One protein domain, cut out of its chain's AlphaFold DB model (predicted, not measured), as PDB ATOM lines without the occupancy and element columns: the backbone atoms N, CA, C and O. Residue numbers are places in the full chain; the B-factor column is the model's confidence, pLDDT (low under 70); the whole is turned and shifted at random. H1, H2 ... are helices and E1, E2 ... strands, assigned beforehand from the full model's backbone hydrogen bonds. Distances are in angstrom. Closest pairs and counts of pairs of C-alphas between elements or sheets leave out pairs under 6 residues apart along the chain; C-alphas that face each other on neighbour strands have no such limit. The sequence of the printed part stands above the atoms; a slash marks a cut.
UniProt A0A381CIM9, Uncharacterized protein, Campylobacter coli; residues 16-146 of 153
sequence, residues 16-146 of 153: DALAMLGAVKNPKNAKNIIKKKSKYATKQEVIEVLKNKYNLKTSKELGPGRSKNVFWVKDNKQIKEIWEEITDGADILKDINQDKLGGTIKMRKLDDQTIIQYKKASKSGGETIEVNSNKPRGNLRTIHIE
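What this domain is: This is residues 16 to 146 of the 153 residues of an uncharacterized protein of Campylobacter coli (UniProt A0A381CIM9). A twisted sheet of five short strands has two helices, H2 and H4, over one of its faces, and a long arm, residues 16 to 34, sticks out from this body; it reaches farthest out near Lys 25 and folds back from there to the small helix H1, residues 16 to 19, at its beginning. H3, a single turn, sits by the edge strand E1, and a long loop of residues 87 to 104 leads from H4 to E2 at the other edge. The printed part has 131 residues, with four named helices and five named strands in the order H1 H2 H3 E1 H4 E2 E3 E4 E5; the sheet runs E1 E5 E4 E3 E2 and is mixed. The class is mixed, helices and strands, with 53 residues, under half, in named elements. The whole is loose, with a radius of gyration of the C-alphas of 18.6 A and spans of 67 by 32 by 28 A, and the arm makes the length.

Where its parts are: The sheet is made of E1, residues 70 to 73, E5, residues 141 to 145, E4, residues 128 to 132, E3, residues 115 to 119, and E2, residues 105 to 109. E1 is 10.0 A from first to last C-alpha, E5 13.6 A, E4 and E3 12.7 A each, and E2 13.3 A. E5 ends with C-alpha 145 at (-1.942, -6.582, 38.567). H4, residues 76 to 86, is the longest helix, 15.4 A, and begins with C-alpha 76 at (-5.929, -1.215, 39.713). H2, residues 43 to 52, is 14.3 A long. H3 holds residues 59 to 62 and is 5.2 A long. H1 holds residues 16 to 19, is 5.5 A long, and begins with C-alpha 16 at (12.333, 9.592, 83.652).

How they stand to each other: E2, E3, E4 and E5 form a meander, each strand the antiparallel neighbour of the one before, and E2 and E3, E3 and E4, and E4 and E5 are hairpins. Between E2 and E3, N 108 and O 116 are 2.8 A apart, within hydrogen-bond range. Between E3 and E4, N 117 and O 130 are 2.8 A apart, and between E4 and E5, N 143 and O 129 are 2.8 A apart. The edge strand E1 is parallel to E5, at 33 degrees, with N 71 and O 142 2.8 A apart. Beside E2, residues 91 to 92 form a short antiparallel pairing with residues 108 to 109. H2 and H4 are on the same face of the sheet, which gives two layers, helices on one face of a sheet. H4 lies over E4 at a height over the sheet of 8.1 A and runs along the strands, at 16 degrees to E4 on the local plane; its closest C-alphas to E4 are those of Trp 83 and Ile 129, 7.2 A apart. H2 has a height over the sheet of 10.0 A, lies over E5 and only just over E4, with 3 of its C-alphas there, and runs along the strands, at 25 degrees to E5 on the local plane. H2 and H4 are close but not clearly touching, with the C-alphas of Val 46 and Ile 86 closest at 6.2 A, at a steep tilt of 48 degrees, opposite ways. H3 only grazes the sheet with residues 59 to 62; its closest C-alphas to E1 are those of Ser 59 and Val 70, 5.5 A apart. H1 is not on the sheet and is apart from H2. In H2 and H4 every O i to N i+4 pair is within hydrogen-bond range; H1 and H3 are too short for such a pair.

The domain as a whole: The C-alphas of Lys 25 and Pro 64, 68.3 A apart, are the two farthest apart. Without residues 16 to 34, which stand free, the body has 112 residues, spans 43 by 32 by 29 A and has a radius of gyration of 13.4 A. The printed part has no cut; the links H1 to H2, 23 residues, and H4 to E2, 18 residues, are long. The mean pLDDT of the printed part is 77.2, and 36 residues are under 70: residues 16 to 35, 99 to 102, 122 to 125, 133 to 139 and 146.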
ATOM      1  N   ASP A  16      11.801   8.532  84.529       46.66
ATOM      2  CA  ASP A  16      12.333   9.592  83.652       46.66
ATOM      3  C   ASP A  16      11.261  10.357  82.861       46.66
ATOM      4  O   ASP A  16      11.477  11.505  82.470       46.66
ATOM      5  N   ALA A  17      10.069   9.781  82.671       47.56
ATOM      6  CA  ALA A  17       8.958  10.501  82.046       47.56
ATOM      7  C   ALA A  17       8.323  11.531  82.999       47.56
ATOM      8  O   ALA A  17       7.811  12.557  82.550       47.56
ATOM      9  N   LEU A  18       8.365  11.284  84.315       48.69
ATOM     10  CA  LEU A  18       7.711  12.141  85.306       48.69
ATOM     11  C   LEU A  18       8.543  13.393  85.629       48.69
ATOM     12  O   LEU A  18       7.980  14.468  85.840       48.69
ATOM     13  N   ALA A  19       9.876  13.291  85.592       49.50
ATOM     14  CA  ALA A  19      10.774  14.418  85.860       49.50
ATOM     15  C   ALA A  19      10.690  15.536  84.799       49.50
ATOM     16  O   ALA A  19      10.904  16.704  85.118       49.50
ATOM     17  N   MET A  20      10.298  15.222  83.558       51.06
ATOM     18  CA  MET A  20      10.083  16.241  82.518       51.06
ATOM     19  C   MET A  20       8.743  16.986  82.642       51.06
ATOM     20  O   MET A  20       8.546  18.001  81.975       51.06
ATOM     21  N   LEU A  21       7.831  16.543  83.518       47.19
ATOM     22  CA  LEU A  21       6.546  17.215  83.743       47.19
ATOM     23  C   LEU A  21       6.659  18.406  84.717       47.19
ATOM     24  O   LEU A  21       5.795  19.280  84.728       47.19
ATOM     25  N   GLY A  22       7.737  18.482  85.505       48.03
ATOM     26  CA  GLY A  22       7.925  19.497  86.551       48.03
ATOM     27  C   GLY A  22       8.543  20.830  86.107       48.03
ATOM     28  O   GLY A  22       8.657  21.738  86.928       48.03
ATOM     29  N   ALA A  23       8.943  20.984  84.839       52.72
ATOM     30  CA  ALA A  23       9.743  22.133  84.389       52.72
ATOM     31  C   ALA A  23       9.129  22.962  83.244       52.72
ATOM     32  O   ALA A  23       9.847  23.705  82.578       52.72
ATOM     33  N   VAL A  24       7.811  22.908  83.016       46.00
ATOM     34  CA  VAL A  24       7.152  23.766  82.009       46.00
ATOM     35  C   VAL A  24       6.297  24.833  82.689       46.00
ATOM     36  O   VAL A  24       5.078  24.730  82.814       46.00
ATOM     37  N   LYS A  25       6.950  25.924  83.101       53.97
ATOM     38  CA  LYS A  25       6.272  27.206  83.329       53.97
ATOM     39  C   LYS A  25       5.831  27.755  81.967       53.97
ATOM     40  O   LYS A  25       6.614  28.455  81.338       53.97
ATOM     41  N   ASN A  26       4.621  27.376  81.523       47.84
ATOM     42  CA  ASN A  26       3.715  28.053  80.563       47.84
ATOM     43  C   ASN A  26       2.988  27.037  79.641       47.84
ATOM     44  O   ASN A  26       3.472  26.744  78.547       47.84
ATOM     45  N   PRO A  27       1.805  26.513  80.018       46.06
ATOM     46  CA  PRO A  27       1.054  25.579  79.185       46.06
ATOM     47  C   PRO A  27       0.191  26.344  78.172       46.06
ATOM     48  O   PRO A  27      -1.027  26.432  78.299       46.06
ATOM     49  N   LYS A  28       0.812  26.921  77.140       46.66
ATOM     50  CA  LYS A  28       0.075  27.382  75.954       46.66
ATOM     51  C   LYS A  28       0.273  26.366  74.831       46.66
ATOM     52  O   LYS A  28       1.250  26.427  74.098       46.66
ATOM     53  N   ASN A  29      -0.708  25.466  74.699       50.28
ATOM     54  CA  ASN A  29      -0.984  24.671  73.495       50.28
ATOM     55  C   ASN A  29      -0.006  23.519  73.166       50.28
ATOM     56  O   ASN A  29       0.486  23.415  72.046       50.28
ATOM     57  N   ALA A  30       0.209  22.588  74.099       52.22
ATOM     58  CA  ALA A  30       0.681  21.249  73.742       52.22
ATOM     59  C   ALA A  30      -0.534  20.380  73.375       52.22
ATOM     60  O   ALA A  30      -1.078  19.653  74.205       52.22
ATOM     61  N   LYS A  31      -1.012  20.485  72.128       51.97
ATOM     62  CA  LYS A  31      -1.896  19.458  71.564       51.97
ATOM     63  C   LYS A  31      -1.106  18.154  71.567       51.97
ATOM     64  O   LYS A  31      -0.219  17.979  70.736       51.97
ATOM     65  N   ASN A  32      -1.419  17.251  72.492       50.84
ATOM     66  CA  ASN A  32      -1.031  15.852  72.377       50.84
ATOM     67  C   ASN A  32      -1.688  15.313  71.102       50.84
ATOM     68  O   ASN A  32      -2.841  14.891  71.109       50.84
ATOM     69  N   ILE A  33      -0.975  15.399  69.979       57.41
ATOM     70  CA  ILE A  33      -1.359  14.734  68.741       57.41
ATOM     71  C   ILE A  33      -1.115  13.253  69.011       57.41
ATOM     72  O   ILE A  33      -0.006  12.754  68.834       57.41
ATOM     73  N   ILE A  34      -2.140  12.566  69.515       62.19
ATOM     74  CA  ILE A  34      -2.146  11.110  69.605       62.19
ATOM     75  C   ILE A  34      -1.974  10.617  68.167       62.19
ATOM     76  O   ILE A  34      -2.897  10.713  67.358       62.19
ATOM     77  N   LYS A  35      -0.765  10.168  67.810       63.47
ATOM     78  CA  LYS A  35      -0.524   9.559  66.502       63.47
ATOM     79  C   LYS A  35      -1.438   8.342  66.384       63.47
ATOM     80  O   LYS A  35      -1.424   7.475  67.259       63.47
ATOM     81  N   LYS A  36      -2.234   8.287  65.313       70.62
ATOM     82  CA  LYS A  36      -2.997   7.086  64.963       70.62
ATOM     83  C   LYS A  36      -1.986   5.948  64.794       70.62
ATOM     84  O   LYS A  36      -1.033   6.110  64.042       70.62
ATOM     85  N   LYS A  37      -2.161   4.854  65.539       75.69
ATOM     86  CA  LYS A  37      -1.340   3.649  65.366       75.69
ATOM     87  C   LYS A  37      -1.685   2.984  64.038       75.69
ATOM     88  O   LYS A  37      -2.835   3.066  63.597       75.69
ATOM     89  N   SER A  38      -0.700   2.323  63.439       82.00
ATOM     90  CA  SER A  38      -0.917   1.524  62.240       82.00
ATOM     91  C   SER A  38      -1.963   0.445  62.503       82.00
ATOM     92  O   SER A  38      -1.960  -0.191  63.557       82.00
ATOM     93  N   LYS A  39      -2.852   0.224  61.534       86.62
ATOM     94  CA  LYS A  39      -3.823  -0.873  61.562       86.62
ATOM     95  C   LYS A  39      -3.136  -2.240  61.564       86.62
ATOM     96  O   LYS A  39      -3.664  -3.176  62.153       86.62
ATOM     97  N   TYR A  40      -1.966  -2.329  60.932       88.38
ATOM     98  CA  TYR A  40      -1.119  -3.521  60.914       88.38
ATOM     99  C   TYR A  40       0.280  -3.164  61.409       88.38
ATOM    100  O   TYR A  40       0.907  -2.235  60.901       88.38
ATOM    101  N   ALA A  41       0.781  -3.883  62.403       82.50
ATOM    102  CA  ALA A  41       2.072  -3.606  63.017       82.50
ATOM    103  C   ALA A  41       3.224  -4.263  62.250       82.50
ATOM    104  O   ALA A  41       4.341  -3.745  62.251       82.50
ATOM    105  N   THR A  42       2.957  -5.392  61.588       86.56
ATOM    106  CA  THR A  42       3.997  -6.241  61.007       86.56
ATOM    107  C   THR A  42       3.761  -6.607  59.548       86.56
ATOM    108  O   THR A  42       2.637  -6.650  59.039       86.56
ATOM    109  N   LYS A  43       4.841  -6.991  58.866       87.25
ATOM    110  CA  LYS A  43       4.754  -7.591  57.528       87.25
ATOM    111  C   LYS A  43       3.885  -8.853  57.484       87.25
ATOM    112  O   LYS A  43       3.263  -9.122  56.455       87.25
ATOM    113  N   GLN A  44       3.899  -9.668  58.539       87.56
ATOM    114  CA  GLN A  44       3.166 -10.932  58.546       87.56
ATOM    115  C   GLN A  44       1.656 -10.695  58.548       87.56
ATOM    116  O   GLN A  44       0.963 -11.293  57.729       87.56
ATOM    117  N   GLU A  45       1.173  -9.758  59.363       89.50
ATOM    118  CA  GLU A  45      -0.240  -9.363  59.379       89.50
ATOM    119  C   GLU A  45      -0.687  -8.845  58.010       89.50
ATOM    120  O   GLU A  45      -1.730  -9.247  57.500       89.50
ATOM    121  N   VAL A  46       0.148  -8.032  57.350       89.31
ATOM    122  CA  VAL A  46      -0.118  -7.594  55.974       89.31
ATOM    123  C   VAL A  46      -0.271  -8.797  55.038       89.31
ATOM    124  O   VAL A  46      -1.225  -8.856  54.272       89.31
ATOM    125  N   ILE A  47       0.621  -9.790  55.102       89.31
ATOM    126  CA  ILE A  47       0.529 -11.004  54.269       89.31
ATOM    127  C   ILE A  47      -0.747 -11.803  54.566       89.31
ATOM    128  O   ILE A  47      -1.379 -12.309  53.636       89.31
ATOM    129  N   GLU A  48      -1.124 -11.933  55.835       91.00
ATOM    130  CA  GLU A  48      -2.340 -12.634  56.250       91.00
ATOM    131  C   GLU A  48      -3.593 -11.937  55.726       91.00
ATOM    132  O   GLU A  48      -4.494 -12.604  55.231       91.00
ATOM    133  N   VAL A  49      -3.631 -10.604  55.712       91.62
ATOM    134  CA  VAL A  49      -4.736  -9.834  55.122       91.62
ATOM    135  C   VAL A  49      -4.838 -10.080  53.620       91.62
ATOM    136  O   VAL A  49      -5.930 -10.333  53.106       91.62
ATOM    137  N   LEU A  50      -3.710 -10.066  52.905       90.50
ATOM    138  CA  LEU A  50      -3.687 -10.348  51.467       90.50
ATOM    139  C   LEU A  50      -4.251 -11.743  51.157       90.50
ATOM    140  O   LEU A  50      -5.020 -11.897  50.212       90.50
ATOM    141  N   LYS A  51      -3.918 -12.750  51.969       89.38
ATOM    142  CA  LYS A  51      -4.398 -14.126  51.780       89.38
ATOM    143  C   LYS A  51      -5.826 -14.347  52.263       89.38
ATOM    144  O   LYS A  51      -6.615 -14.938  51.547       89.38
ATOM    145  N   ASN A  52      -6.171 -13.884  53.457       90.50
ATOM    146  CA  ASN A  52      -7.422 -14.258  54.114       90.50
ATOM    147  C   ASN A  52      -8.570 -13.326  53.721       90.50
ATOM    148  O   ASN A  52      -9.677 -13.786  53.465       90.50
ATOM    149  N   LYS A  53      -8.312 -12.013  53.648       90.44
ATOM    150  CA  LYS A  53      -9.342 -11.013  53.333       90.44
ATOM    151  C   LYS A  53      -9.526 -10.836  51.831       90.44
ATOM    152  O   LYS A  53     -10.652 -10.796  51.352       90.44
ATOM    153  N   TYR A  54      -8.423 -10.732  51.090       88.06
ATOM    154  CA  TYR A  54      -8.462 -10.502  49.641       88.06
ATOM    155  C   TYR A  54      -8.350 -11.787  48.807       88.06
ATOM    156  O   TYR A  54      -8.489 -11.720  47.585       88.06
ATOM    157  N   ASN A  55      -8.118 -12.944  49.443       88.12
ATOM    158  CA  ASN A  55      -7.945 -14.239  48.777       88.12
ATOM    159  C   ASN A  55      -6.903 -14.205  47.644       88.12
ATOM    160  O   ASN A  55      -7.078 -14.831  46.594       88.12
ATOM    161  N   LEU A  56      -5.831 -13.420  47.827       88.00
ATOM    162  CA  LEU A  56      -4.797 -13.267  46.812       88.00
ATOM    163  C   LEU A  56      -3.927 -14.512  46.754       88.00
ATOM    164  O   LEU A  56      -3.348 -14.944  47.754       88.00
ATOM    165  N   LYS A  57      -3.761 -15.025  45.539       85.94
ATOM    166  CA  LYS A  57      -2.850 -16.129  45.259       85.94
ATOM    167  C   LYS A  57      -1.452 -15.599  44.998       85.94
ATOM    168  O   LYS A  57      -1.256 -14.586  44.318       85.94
ATOM    169  N   THR A  58      -0.464 -16.313  45.512       86.06
ATOM    170  CA  THR A  58       0.920 -16.106  45.110       86.06
ATOM    171  C   THR A  58       1.163 -16.685  43.719       86.06
ATOM    172  O   THR A  58       0.504 -17.627  43.285       86.06
ATOM    173  N   SER A  59       2.167 -16.170  43.014       83.25
ATOM    174  CA  SER A  59       2.534 -16.669  41.686       83.25
ATOM    175  C   SER A  59       2.877 -18.167  41.702       83.25
ATOM    176  O   SER A  59       2.529 -18.886  40.769       83.25
ATOM    177  N   LYS A  60       3.478 -18.666  42.794       83.69
ATOM    178  CA  LYS A  60       3.751 -20.097  43.010       83.69
ATOM    179  C   LYS A  60       2.482 -20.957  43.059       83.69
ATOM    180  O   LYS A  60       2.508 -22.078  42.566       83.69
ATOM    181  N   GLU A  61       1.392 -20.442  43.623       83.50
ATOM    182  CA  GLU A  61       0.095 -21.139  43.683       83.50
ATOM    183  C   GLU A  61      -0.615 -21.173  42.324       83.50
ATOM    184  O   GLU A  61      -1.517 -21.980  42.125       83.50
ATOM    185  N   LEU A  62      -0.198 -20.329  41.375       82.00
ATOM    186  CA  LEU A  62      -0.721 -20.338  40.009       82.00
ATOM    187  C   LEU A  62       0.039 -21.289  39.076       82.00
ATOM    188  O   LEU A  62      -0.444 -21.558  37.980       82.00
ATOM    189  N   GLY A  63       1.242 -21.755  39.431       78.75
ATOM    190  CA  GLY A  63       1.974 -22.702  38.587       78.75
ATOM    191  C   GLY A  63       3.410 -23.023  39.024       78.75
ATOM    192  O   GLY A  63       4.027 -22.285  39.805       78.75
ATOM    193  N   PRO A  64       3.978 -24.128  38.505       75.00
ATOM    194  CA  PRO A  64       5.356 -24.527  38.779       75.00
ATOM    195  C   PRO A  64       6.362 -23.494  38.240       75.00
ATOM    196  O   PRO A  64       6.070 -22.722  37.335       75.00
ATOM    197  N   GLY A  65       7.555 -23.427  38.845       72.94
ATOM    198  CA  GLY A  65       8.608 -22.468  38.461       72.94
ATOM    199  C   GLY A  65       8.379 -21.000  38.862       72.94
ATOM    200  O   GLY A  65       9.265 -20.171  38.666       72.94
ATOM    201  N   ARG A  66       7.231 -20.657  39.461       79.12
ATOM    202  CA  ARG A  66       6.878 -19.273  39.820       79.12
ATOM    203  C   ARG A  66       7.262 -18.884  41.253       79.12
ATOM    204  O   ARG A  66       7.491 -19.729  42.117       79.12
ATOM    205  N   SER A  67       7.345 -17.578  41.513       78.44
ATOM    206  CA  SER A  67       7.813 -17.023  42.791       78.44
ATOM    207  C   SER A  67       6.740 -17.033  43.889       78.44
ATOM    208  O   SER A  67       5.601 -16.635  43.663       78.44
ATOM    209  N   LYS A  68       7.120 -17.388  45.125       82.56
ATOM    210  CA  LYS A  68       6.265 -17.252  46.326       82.56
ATOM    211  C   LYS A  68       6.166 -15.813  46.857       82.56
ATOM    212  O   LYS A  68       5.490 -15.560  47.849       82.56
ATOM    213  N   ASN A  69       6.891 -14.884  46.233       84.81
ATOM    214  CA  ASN A  69       7.030 -13.507  46.702       84.81
ATOM    215  C   ASN A  69       6.081 -12.529  45.995       84.81
ATOM    216  O   ASN A  69       5.987 -11.383  46.421       84.81
ATOM    217  N   VAL A  70       5.402 -12.961  44.933       86.19
ATOM    218  CA  VAL A  70       4.510 -12.112  44.137       86.19
ATOM    219  C   VAL A  70       3.068 -12.526  44.387       86.19
ATOM    220  O   VAL A  70       2.761 -13.703  44.218       86.19
ATOM    221  N   PHE A  71       2.218 -11.579  44.767       87.62
ATOM    222  CA  PHE A  71       0.765 -11.708  44.829       87.62
ATOM    223  C   PHE A  71       0.138 -11.059  43.600       87.62
ATOM    224  O   PHE A  71       0.591  -9.997  43.163       87.62
ATOM    225  N   TRP A  72      -0.911 -11.685  43.079       85.88
ATOM    226  CA  TRP A  72      -1.653 -11.184  41.929       85.88
ATOM    227  C   TRP A  72      -2.997 -10.611  42.355       85.88
ATOM    228  O   TRP A  72      -3.721 -11.236  43.128       85.88
ATOM    229  N   VAL A  73      -3.320  -9.431  41.837       86.00
ATOM    230  CA  VAL A  73      -4.615  -8.750  41.991       86.00
ATOM    231  C   VAL A  73      -5.263  -8.578  40.625       86.00
ATOM    232  O   VAL A  73      -4.576  -8.545  39.606       86.00
ATOM    233  N   LYS A  74      -6.585  -8.454  40.599       83.00
ATOM    234  CA  LYS A  74      -7.353  -8.453  39.349       83.00
ATOM    235  C   LYS A  74      -7.237  -7.136  38.589       83.00
ATOM    236  O   LYS A  74      -7.238  -7.126  37.364       83.00
ATOM    237  N   ASP A  75      -7.140  -6.025  39.312       84.00
ATOM    238  CA  ASP A  75      -7.253  -4.691  38.732       84.00
ATOM    239  C   ASP A  75      -6.610  -3.598  39.609       84.00
ATOM    240  O   ASP A  75      -6.241  -3.808  40.767       84.00
ATOM    241  N   ASN A  76      -6.482  -2.396  39.035       84.38
ATOM    242  CA  ASN A  76      -5.929  -1.215  39.713       84.38
ATOM    243  C   ASN A  76      -6.761  -0.764  40.922       84.38
ATOM    244  O   ASN A  76      -6.211  -0.191  41.863       84.38
ATOM    245  N   LYS A  77      -8.087  -0.967  40.903       88.44
ATOM    246  CA  LYS A  77      -8.949  -0.557  42.018       88.44
ATOM    247  C   LYS A  77      -8.601  -1.392  43.246       88.44
ATOM    248  O   LYS A  77      -8.369  -0.824  44.309       88.44
ATOM    249  N   GLN A  78      -8.431  -2.700  43.067       88.94
ATOM    250  CA  GLN A  78      -8.014  -3.603  44.131       88.94
ATOM    251  C   GLN A  78      -6.637  -3.234  44.712       88.94
ATOM    252  O   GLN A  78      -6.460  -3.280  45.927       88.94
ATOM    253  N   ILE A  79      -5.669  -2.807  43.888       89.06
ATOM    254  CA  ILE A  79      -4.373  -2.307  44.394       89.06
ATOM    255  C   ILE A  79      -4.567  -1.110  45.319       89.06
ATOM    256  O   ILE A  79      -3.970  -1.066  46.392       89.06
ATOM    257  N   LYS A  80      -5.376  -0.130  44.913       90.12
ATOM    258  CA  LYS A  80      -5.602   1.082  45.709       90.12
ATOM    259  C   LYS A  80      -6.287   0.762  47.031       90.12
ATOM    260  O   LYS A  80      -5.829   1.242  48.062       90.12
ATOM    261  N   GLU A  81      -7.298  -0.103  47.008       92.75
ATOM    262  CA  GLU A  81      -7.977  -0.578  48.218       92.75
ATOM    263  C   GLU A  81      -7.006  -1.283  49.170       92.75
ATOM    264  O   GLU A  81      -6.989  -0.994  50.364       92.75
ATOM    265  N   ILE A  82      -6.157  -2.174  48.647       92.38
ATOM    266  CA  ILE A  82      -5.130  -2.853  49.445       92.38
ATOM    267  C   ILE A  82      -4.150  -1.840  50.028       92.38
ATOM    268  O   ILE A  82      -3.818  -1.936  51.202       92.38
ATOM    269  N   TRP A  83      -3.681  -0.877  49.233       92.50
ATOM    270  CA  TRP A  83      -2.761   0.155  49.700       92.50
ATOM    271  C   TRP A  83      -3.350   0.955  50.863       92.50
ATOM    272  O   TRP A  83      -2.689   1.092  51.892       92.50
ATOM    273  N   GLU A  84      -4.569   1.472  50.712       92.94
ATOM    274  CA  GLU A  84      -5.242   2.255  51.753       92.94
ATOM    275  C   GLU A  84      -5.454   1.429  53.022       92.94
ATOM    276  O   GLU A  84      -5.176   1.907  54.117       92.94
ATOM    277  N   GLU A  85      -5.853   0.165  52.877       92.62
ATOM    278  CA  GLU A  85      -6.070  -0.750  53.993       92.62
ATOM    279  C   GLU A  85      -4.770  -1.067  54.748       92.62
ATOM    280  O   GLU A  85      -4.717  -0.916  55.967       92.62
ATOM    281  N   ILE A  86      -3.715  -1.507  54.050       91.00
ATOM    282  CA  ILE A  86      -2.476  -1.979  54.697       91.00
ATOM    283  C   ILE A  86      -1.596  -0.840  55.221       91.00
ATOM    284  O   ILE A  86      -0.640  -1.093  55.950       91.00
ATOM    285  N   THR A  87      -1.891   0.401  54.827       90.81
ATOM    286  CA  THR A  87      -1.175   1.599  55.280       90.81
ATOM    287  C   THR A  87      -2.015   2.515  56.162       90.81
ATOM    288  O   THR A  87      -1.554   3.601  56.525       90.81
ATOM    289  N   ASP A  88      -3.225   2.095  56.546       90.62
ATOM    290  CA  ASP A  88      -4.078   2.883  57.427       90.62
ATOM    291  C   ASP A  88      -3.396   3.104  58.783       90.62
ATOM    292  O   ASP A  88      -3.072   2.160  59.499       90.62
ATOM    293  N   GLY A  89      -3.152   4.368  59.131       84.69
ATOM    294  CA  GLY A  89      -2.442   4.738  60.359       84.69
ATOM    295  C   GLY A  89      -0.932   4.460  60.353       84.69
ATOM    296  O   GLY A  89      -0.287   4.698  61.367       84.69
ATOM    297  N   ALA A  90      -0.355   3.974  59.251       88.31
ATOM    298  CA  ALA A  90       1.088   3.762  59.146       88.31
ATOM    299  C   ALA A  90       1.850   5.098  59.079       88.31
ATOM    300  O   ALA A  90       1.353   6.096  58.545       88.31
ATOM    301  N   ASP A  91       3.094   5.111  59.566       88.31
ATOM    302  CA  ASP A  91       3.944   6.300  59.523       88.31
ATOM    303  C   ASP A  91       4.206   6.709  58.065       88.31
ATOM    304  O   ASP A  91       4.665   5.915  57.234       88.31
ATOM    305  N   ILE A  92       3.951   7.978  57.754       88.25
ATOM    306  CA  ILE A  92       4.224   8.551  56.436       88.25
ATOM    307  C   ILE A  92       5.722   8.831  56.317       88.25
ATOM    308  O   ILE A  92       6.277   9.644  57.055       88.25
ATOM    309  N   LEU A  93       6.378   8.159  55.369       85.44
ATOM    310  CA  LEU A  93       7.742   8.476  54.958       85.44
ATOM    311  C   LEU A  93       7.729   9.454  53.776       85.44
ATOM    312  O   LEU A  93       6.678   9.843  53.269       85.44
ATOM    313  N   LYS A  94       8.922   9.856  53.327       83.19
ATOM    314  CA  LYS A  94       9.082  10.752  52.182       83.19
ATOM    315  C   LYS A  94       8.528  10.108  50.908       83.19
ATOM    316  O   LYS A  94       9.049   9.094  50.449       83.19
ATOM    317  N   ASP A  95       7.525  10.749  50.319       83.88
ATOM    318  CA  ASP A  95       7.033  10.404  48.990       83.88
ATOM    319  C   ASP A  95       8.013  10.933  47.918       83.88
ATOM    320  O   ASP A  95       8.591  12.019  48.041       83.88
ATOM    321  N   ILE A  96       8.231  10.146  46.865       80.94
ATOM    322  CA  ILE A  96       9.090  10.478  45.724       80.94
ATOM    323  C   ILE A  96       8.180  10.815  44.547       80.94
ATOM    324  O   ILE A  96       7.442   9.964  44.056       80.94
ATOM    325  N   ASN A  97       8.236  12.058  44.074       74.44
ATOM    326  CA  ASN A  97       7.341  12.524  43.012       74.44
ATOM    327  C   ASN A  97       7.782  12.100  41.601       74.44
ATOM    328  O   ASN A  97       6.966  12.113  40.685       74.44
ATOM    329  N   GLN A  98       9.043  11.694  41.429       74.31
ATOM    330  CA  GLN A  98       9.579  11.234  40.151       74.31
ATOM    331  C   GLN A  98      10.632  10.141  40.376       74.31
ATOM    332  O   GLN A  98      11.768  10.413  40.756       74.31
ATOM    333  N   ASP A  99      10.231   8.888  40.177       69.25
ATOM    334  CA  ASP A  99      11.135   7.740  40.120       69.25
ATOM    335  C   ASP A  99      11.798   7.635  38.737       69.25
ATOM    336  O   ASP A  99      11.389   8.281  37.771       69.25
ATOM    337  N   LYS A 100      12.797   6.761  38.609       69.69
ATOM    338  CA  LYS A 100      13.536   6.462  37.370       69.69
ATOM    339  C   LYS A 100      12.645   6.060  36.189       69.69
ATOM    340  O   LYS A 100      13.088   6.134  35.050       69.69
ATOM    341  N   LEU A 101      11.417   5.614  36.459       69.12
ATOM    342  CA  LEU A 101      10.407   5.245  35.461       69.12
ATOM    343  C   LEU A 101       9.367   6.357  35.207       69.12
ATOM    344  O   LEU A 101       8.348   6.100  34.576       69.12
ATOM    345  N   GLY A 102       9.576   7.570  35.731       64.81
ATOM    346  CA  GLY A 102       8.664   8.710  35.571       64.81
ATOM    347  C   GLY A 102       7.391   8.651  36.428       64.81
ATOM    348  O   GLY A 102       6.501   9.476  36.251       64.81
ATOM    349  N   GLY A 103       7.283   7.686  37.348       74.75
ATOM    350  CA  GLY A 103       6.131   7.517  38.243       74.75
ATOM    351  C   GLY A 103       6.365   8.055  39.656       74.75
ATOM    352  O   GLY A 103       7.499   8.283  40.066       74.75
ATOM    353  N   THR A 104       5.289   8.208  40.429       83.44
ATOM    354  CA  THR A 104       5.366   8.537  41.859       83.44
ATOM    355  C   THR A 104       5.586   7.280  42.706       83.44
ATOM    356  O   THR A 104       5.064   6.205  42.383       83.44
ATOM    357  N   ILE A 105       6.334   7.416  43.806       85.75
ATOM    358  CA  ILE A 105       6.464   6.404  44.859       85.75
ATOM    359  C   ILE A 105       5.944   6.988  46.168       85.75
ATOM    360  O   ILE A 105       6.482   7.981  46.653       85.75
ATOM    361  N   LYS A 106       4.940   6.351  46.770       89.19
ATOM    362  CA  LYS A 106       4.526   6.659  48.145       89.19
ATOM    363  C   LYS A 106       5.155   5.662  49.100       89.19
ATOM    364  O   LYS A 106       5.179   4.474  48.789       89.19
ATOM    365  N   MET A 107       5.643   6.118  50.248       89.62
ATOM    366  CA  MET A 107       6.340   5.256  51.209       89.62
ATOM    367  C   MET A 107       5.701   5.334  52.592       89.62
ATOM    368  O   MET A 107       5.492   6.419  53.133       89.62
ATOM    369  N   ARG A 108       5.394   4.183  53.181       90.75
ATOM    370  CA  ARG A 108       4.814   4.063  54.524       90.75
ATOM    371  C   ARG A 108       5.645   3.097  55.354       90.75
ATOM    372  O   ARG A 108       6.288   2.210  54.792       90.75
ATOM    373  N   LYS A 109       5.668   3.289  56.669       89.31
ATOM    374  CA  LYS A 109       6.423   2.455  57.606       89.31
ATOM    375  C   LYS A 109       5.482   1.881  58.662       89.31
ATOM    376  O   LYS A 109       4.721   2.633  59.266       89.31
ATOM    377  N   LEU A 110       5.546   0.569  58.853       88.62
ATOM    378  CA  LEU A 110       4.852  -0.136  59.931       88.62
ATOM    379  C   LEU A 110       5.666  -0.084  61.234       88.62
ATOM    380  O   LEU A 110       6.832   0.326  61.241       88.62
ATOM    381  N   ASP A 111       5.059  -0.543  62.322       85.81
ATOM    382  CA  ASP A 111       5.648  -0.530  63.665       85.81
ATOM    383  C   ASP A 111       6.910  -1.412  63.755       85.81
ATOM    384  O   ASP A 111       7.893  -1.025  64.390       85.81
ATOM    385  N   ASP A 112       6.947  -2.546  63.041       84.44
ATOM    386  CA  ASP A 112       8.118  -3.438  62.925       84.44
ATOM    387  C   ASP A 112       9.233  -2.902  62.002       84.44
ATOM    388  O   ASP A 112      10.175  -3.619  61.659       84.44
ATOM    389  N   GLN A 113       9.135  -1.634  61.588       85.75
ATOM    390  CA  GLN A 113      10.012  -0.967  60.625       85.75
ATOM    391  C   GLN A 113       9.926  -1.510  59.187       85.75
ATOM    392  O   GLN A 113      10.743  -1.134  58.340       85.75
ATOM    393  N   THR A 114       8.936  -2.347  58.864       86.62
ATOM    394  CA  THR A 114       8.643  -2.734  57.479       86.62
ATOM    395  C   THR A 114       8.235  -1.509  56.674       86.62
ATOM    396  O   THR A 114       7.393  -0.714  57.084       86.62
ATOM    397  N   ILE A 115       8.825  -1.368  55.491       89.06
ATOM    398  CA  ILE A 115       8.547  -0.287  54.552       89.06
ATOM    399  C   ILE A 115       7.622  -0.817  53.460       89.06
ATOM    400  O   ILE A 115       7.954  -1.773  52.758       89.06
ATOM    401  N   ILE A 116       6.485  -0.155  53.275       90.00
ATOM    402  CA  ILE A 116       5.545  -0.410  52.186       90.00
ATOM    403  C   ILE A 116       5.678   0.717  51.164       90.00
ATOM    404  O   ILE A 116       5.607   1.896  51.511       90.00
ATOM    405  N   GLN A 117       5.876   0.362  49.900       90.00
ATOM    406  CA  GLN A 117       6.006   1.309  48.801       90.00
ATOM    407  C   GLN A 117       4.895   1.094  47.786       90.00
ATOM    408  O   GLN A 117       4.726  -0.011  47.284       90.00
ATOM    409  N   TYR A 118       4.180   2.155  47.440       89.62
ATOM    410  CA  TYR A 118       3.280   2.178  46.295       89.62
ATOM    411  C   TYR A 118       3.995   2.818  45.123       89.62
ATOM    412  O   TYR A 118       4.440   3.958  45.241       89.62
ATOM    413  N   LYS A 119       4.074   2.130  43.991       86.62
ATOM    414  CA  LYS A 119       4.740   2.604  42.778       86.62
ATOM    415  C   LYS A 119       3.710   2.724  41.673       86.62
ATOM    416  O   LYS A 119       3.073   1.738  41.314       86.62
ATOM    417  N   LYS A 120       3.570   3.924  41.109       81.56
ATOM    418  CA  LYS A 120       2.635   4.172  40.002       81.56
ATOM    419  C   LYS A 120       3.117   3.581  38.672       81.56
ATOM    420  O   LYS A 120       2.303   3.240  37.822       81.56
ATOM    421  N   ALA A 121       4.433   3.461  38.501       75.38
ATOM    422  CA  ALA A 121       5.054   2.854  37.331       75.38
ATOM    423  C   ALA A 121       6.047   1.768  37.764       75.38
ATOM    424  O   ALA A 121       6.883   1.988  38.646       75.38
ATOM    425  N   SER A 122       5.969   0.600  37.129       69.81
ATOM    426  CA  SER A 122       6.872  -0.533  37.341       69.81
ATOM    427  C   SER A 122       7.420  -1.052  36.006       69.81
ATOM    428  O   SER A 122       6.819  -0.836  34.954       69.81
ATOM    429  N   LYS A 123       8.570  -1.744  36.026       68.75
ATOM    430  CA  LYS A 123       9.188  -2.311  34.806       68.75
ATOM    431  C   LYS A 123       8.290  -3.332  34.097       68.75
ATOM    432  O   LYS A 123       8.398  -3.492  32.891       68.75
ATOM    433  N   SER A 124       7.433  -4.016  34.851       63.72
ATOM    434  CA  SER A 124       6.441  -4.976  34.354       63.72
ATOM    435  C   SER A 124       5.147  -4.316  33.860       63.72
ATOM    436  O   SER A 124       4.227  -5.018  33.450       63.72
ATOM    437  N   GLY A 125       5.066  -2.983  33.907       65.62
ATOM    438  CA  GLY A 125       3.861  -2.221  33.603       65.62
ATOM    439  C   GLY A 125       2.897  -2.142  34.789       65.62
ATOM    440  O   GLY A 125       2.759  -3.080  35.573       65.62
ATOM    441  N   GLY A 126       2.216  -1.000  34.909       76.56
ATOM    442  CA  GLY A 126       1.148  -0.784  35.887       76.56
ATOM    443  C   GLY A 126       1.600  -0.432  37.308       76.56
ATOM    444  O   GLY A 126       2.796  -0.336  37.613       76.56
ATOM    445  N   GLU A 127       0.594  -0.222  38.160       85.50
ATOM    446  CA  GLU A 127       0.736   0.109  39.578       85.50
ATOM    447  C   GLU A 127       1.190  -1.129  40.373       85.50
ATOM    448  O   GLU A 127       0.925  -2.274  40.000       85.50
ATOM    449  N   THR A 128       1.959  -0.935  41.442       88.12
ATOM    450  CA  THR A 128       2.550  -2.037  42.216       88.12
ATOM    451  C   THR A 128       2.736  -1.634  43.668       88.12
ATOM    452  O   THR A 128       3.110  -0.495  43.949       88.12
ATOM    453  N   ILE A 129       2.541  -2.579  44.588       89.44
ATOM    454  CA  ILE A 129       2.897  -2.402  46.000       89.44
ATOM    455  C   ILE A 129       4.062  -3.326  46.343       89.44
ATOM    456  O   ILE A 129       4.008  -4.529  46.104       89.44
ATOM    457  N   GLU A 130       5.113  -2.771  46.927       89.06
ATOM    458  CA  GLU A 130       6.270  -3.495  47.442       89.06
ATOM    459  C   GLU A 130       6.255  -3.439  48.977       89.06
ATOM    460  O   GLU A 130       6.351  -2.365  49.562       89.06
ATOM    461  N   VAL A 131       6.148  -4.589  49.642       87.19
ATOM    462  CA  VAL A 131       6.256  -4.728  51.104       87.19
ATOM    463  C   VAL A 131       7.646  -5.274  51.415       87.19
ATOM    464  O   VAL A 131       7.961  -6.435  51.122       87.19
ATOM    465  N   ASN A 132       8.502  -4.425  51.973       80.12
ATOM    466  CA  ASN A 132       9.917  -4.694  52.171       80.12
ATOM    467  C   ASN A 132      10.303  -4.535  53.644       80.12
ATOM    468  O   ASN A 132      10.209  -3.450  54.210       80.12
ATOM    469  N   SER A 133      10.810  -5.603  54.249       59.53
ATOM    470  CA  SER A 133      11.542  -5.503  55.513       59.53
ATOM    471  C   SER A 133      13.012  -5.274  55.164       59.53
ATOM    472  O   SER A 133      13.569  -6.051  54.392       59.53
ATOM    473  N   ASN A 134      13.611  -4.192  55.667       53.56
ATOM    474  CA  ASN A 134      14.971  -3.735  55.349       53.56
ATOM    475  C   ASN A 134      15.998  -4.894  55.171       53.56
ATOM    476  O   ASN A 134      16.580  -5.362  56.141       53.56
ATOM    477  N   LYS A 135      16.257  -5.284  53.904       47.53
ATOM    478  CA  LYS A 135      17.250  -6.269  53.385       47.53
ATOM    479  C   LYS A 135      17.053  -7.763  53.765       47.53
ATOM    480  O   LYS A 135      16.612  -8.076  54.864       47.53
ATOM    481  N   PRO A 136      17.484  -8.729  52.914       51.78
ATOM    482  CA  PRO A 136      17.757  -8.668  51.472       51.78
ATOM    483  C   PRO A 136      16.487  -8.968  50.640       51.78
ATOM    484  O   PRO A 136      15.461  -9.385  51.173       51.78
ATOM    485  N   ARG A 137      16.561  -8.796  49.307       51.56
ATOM    486  CA  ARG A 137      15.459  -8.992  48.325       51.56
ATOM    487  C   ARG A 137      14.635 -10.282  48.489       51.56
ATOM    488  O   ARG A 137      13.491 -10.313  48.046       51.56
ATOM    489  N   GLY A 138      15.180 -11.324  49.123       53.22
ATOM    490  CA  GLY A 138      14.454 -12.565  49.426       53.22
ATOM    491  C   GLY A 138      13.203 -12.359  50.290       53.22
ATOM    492  O   GLY A 138      12.243 -13.120  50.162       53.22
ATOM    493  N   ASN A 139      13.178 -11.286  51.087       64.19
ATOM    494  CA  ASN A 139      12.062 -10.903  51.948       64.19
ATOM    495  C   ASN A 139      11.099  -9.898  51.304       64.19
ATOM    496  O   ASN A 139      10.145  -9.484  51.958       64.19
ATOM    497  N   LEU A 140      11.295  -9.518  50.041       75.94
ATOM    498  CA  LEU A 140      10.352  -8.656  49.342       75.94
ATOM    499  C   LEU A 140       9.046  -9.421  49.083       75.94
ATOM    500  O   LEU A 140       9.066 -10.576  48.646       75.94
ATOM    501  N   ARG A 141       7.908  -8.786  49.360       79.06
ATOM    502  CA  ARG A 141       6.618  -9.183  48.793       79.06
ATOM    503  C   ARG A 141       6.173  -8.111  47.819       79.06
ATOM    504  O   ARG A 141       6.261  -6.930  48.135       79.06
ATOM    505  N   THR A 142       5.699  -8.525  46.656       81.00
ATOM    506  CA  THR A 142       5.250  -7.602  45.619       81.00
ATOM    507  C   THR A 142       3.829  -7.945  45.216       81.00
ATOM    508  O   THR A 142       3.509  -9.114  45.031       81.00
ATOM    509  N   ILE A 143       2.980  -6.935  45.099       81.44
ATOM    510  CA  ILE A 143       1.581  -7.057  44.698       81.44
ATOM    511  C   ILE A 143       1.464  -6.414  43.320       81.44
ATOM    512  O   ILE A 143       1.701  -5.212  43.181       81.44
ATOM    513  N   HIS A 144       1.142  -7.225  42.318       81.06
ATOM    514  CA  HIS A 144       1.045  -6.824  40.917       81.06
ATOM    515  C   HIS A 144      -0.341  -7.117  40.359       81.06
ATOM    516  O   HIS A 144      -0.960  -8.113  40.732       81.06
ATOM    517  N   ILE A 145      -0.782  -6.286  39.414       74.38
ATOM    518  CA  ILE A 145      -1.942  -6.582  38.567       74.38
ATOM    519  C   ILE A 145      -1.618  -7.806  37.730       74.38
ATOM    520  O   ILE A 145      -0.533  -7.895  37.149       74.38
ATOM    521  N   GLU A 146      -2.568  -8.724  37.642       67.44
ATOM    522  CA  GLU A 146      -2.583  -9.787  36.655       67.44
ATOM    523  C   GLU A 146      -2.726  -9.163  35.257       67.44
ATOM    524  O   GLU A 146      -3.800  -9.109  34.667       67.44
TER     525      GLU A 146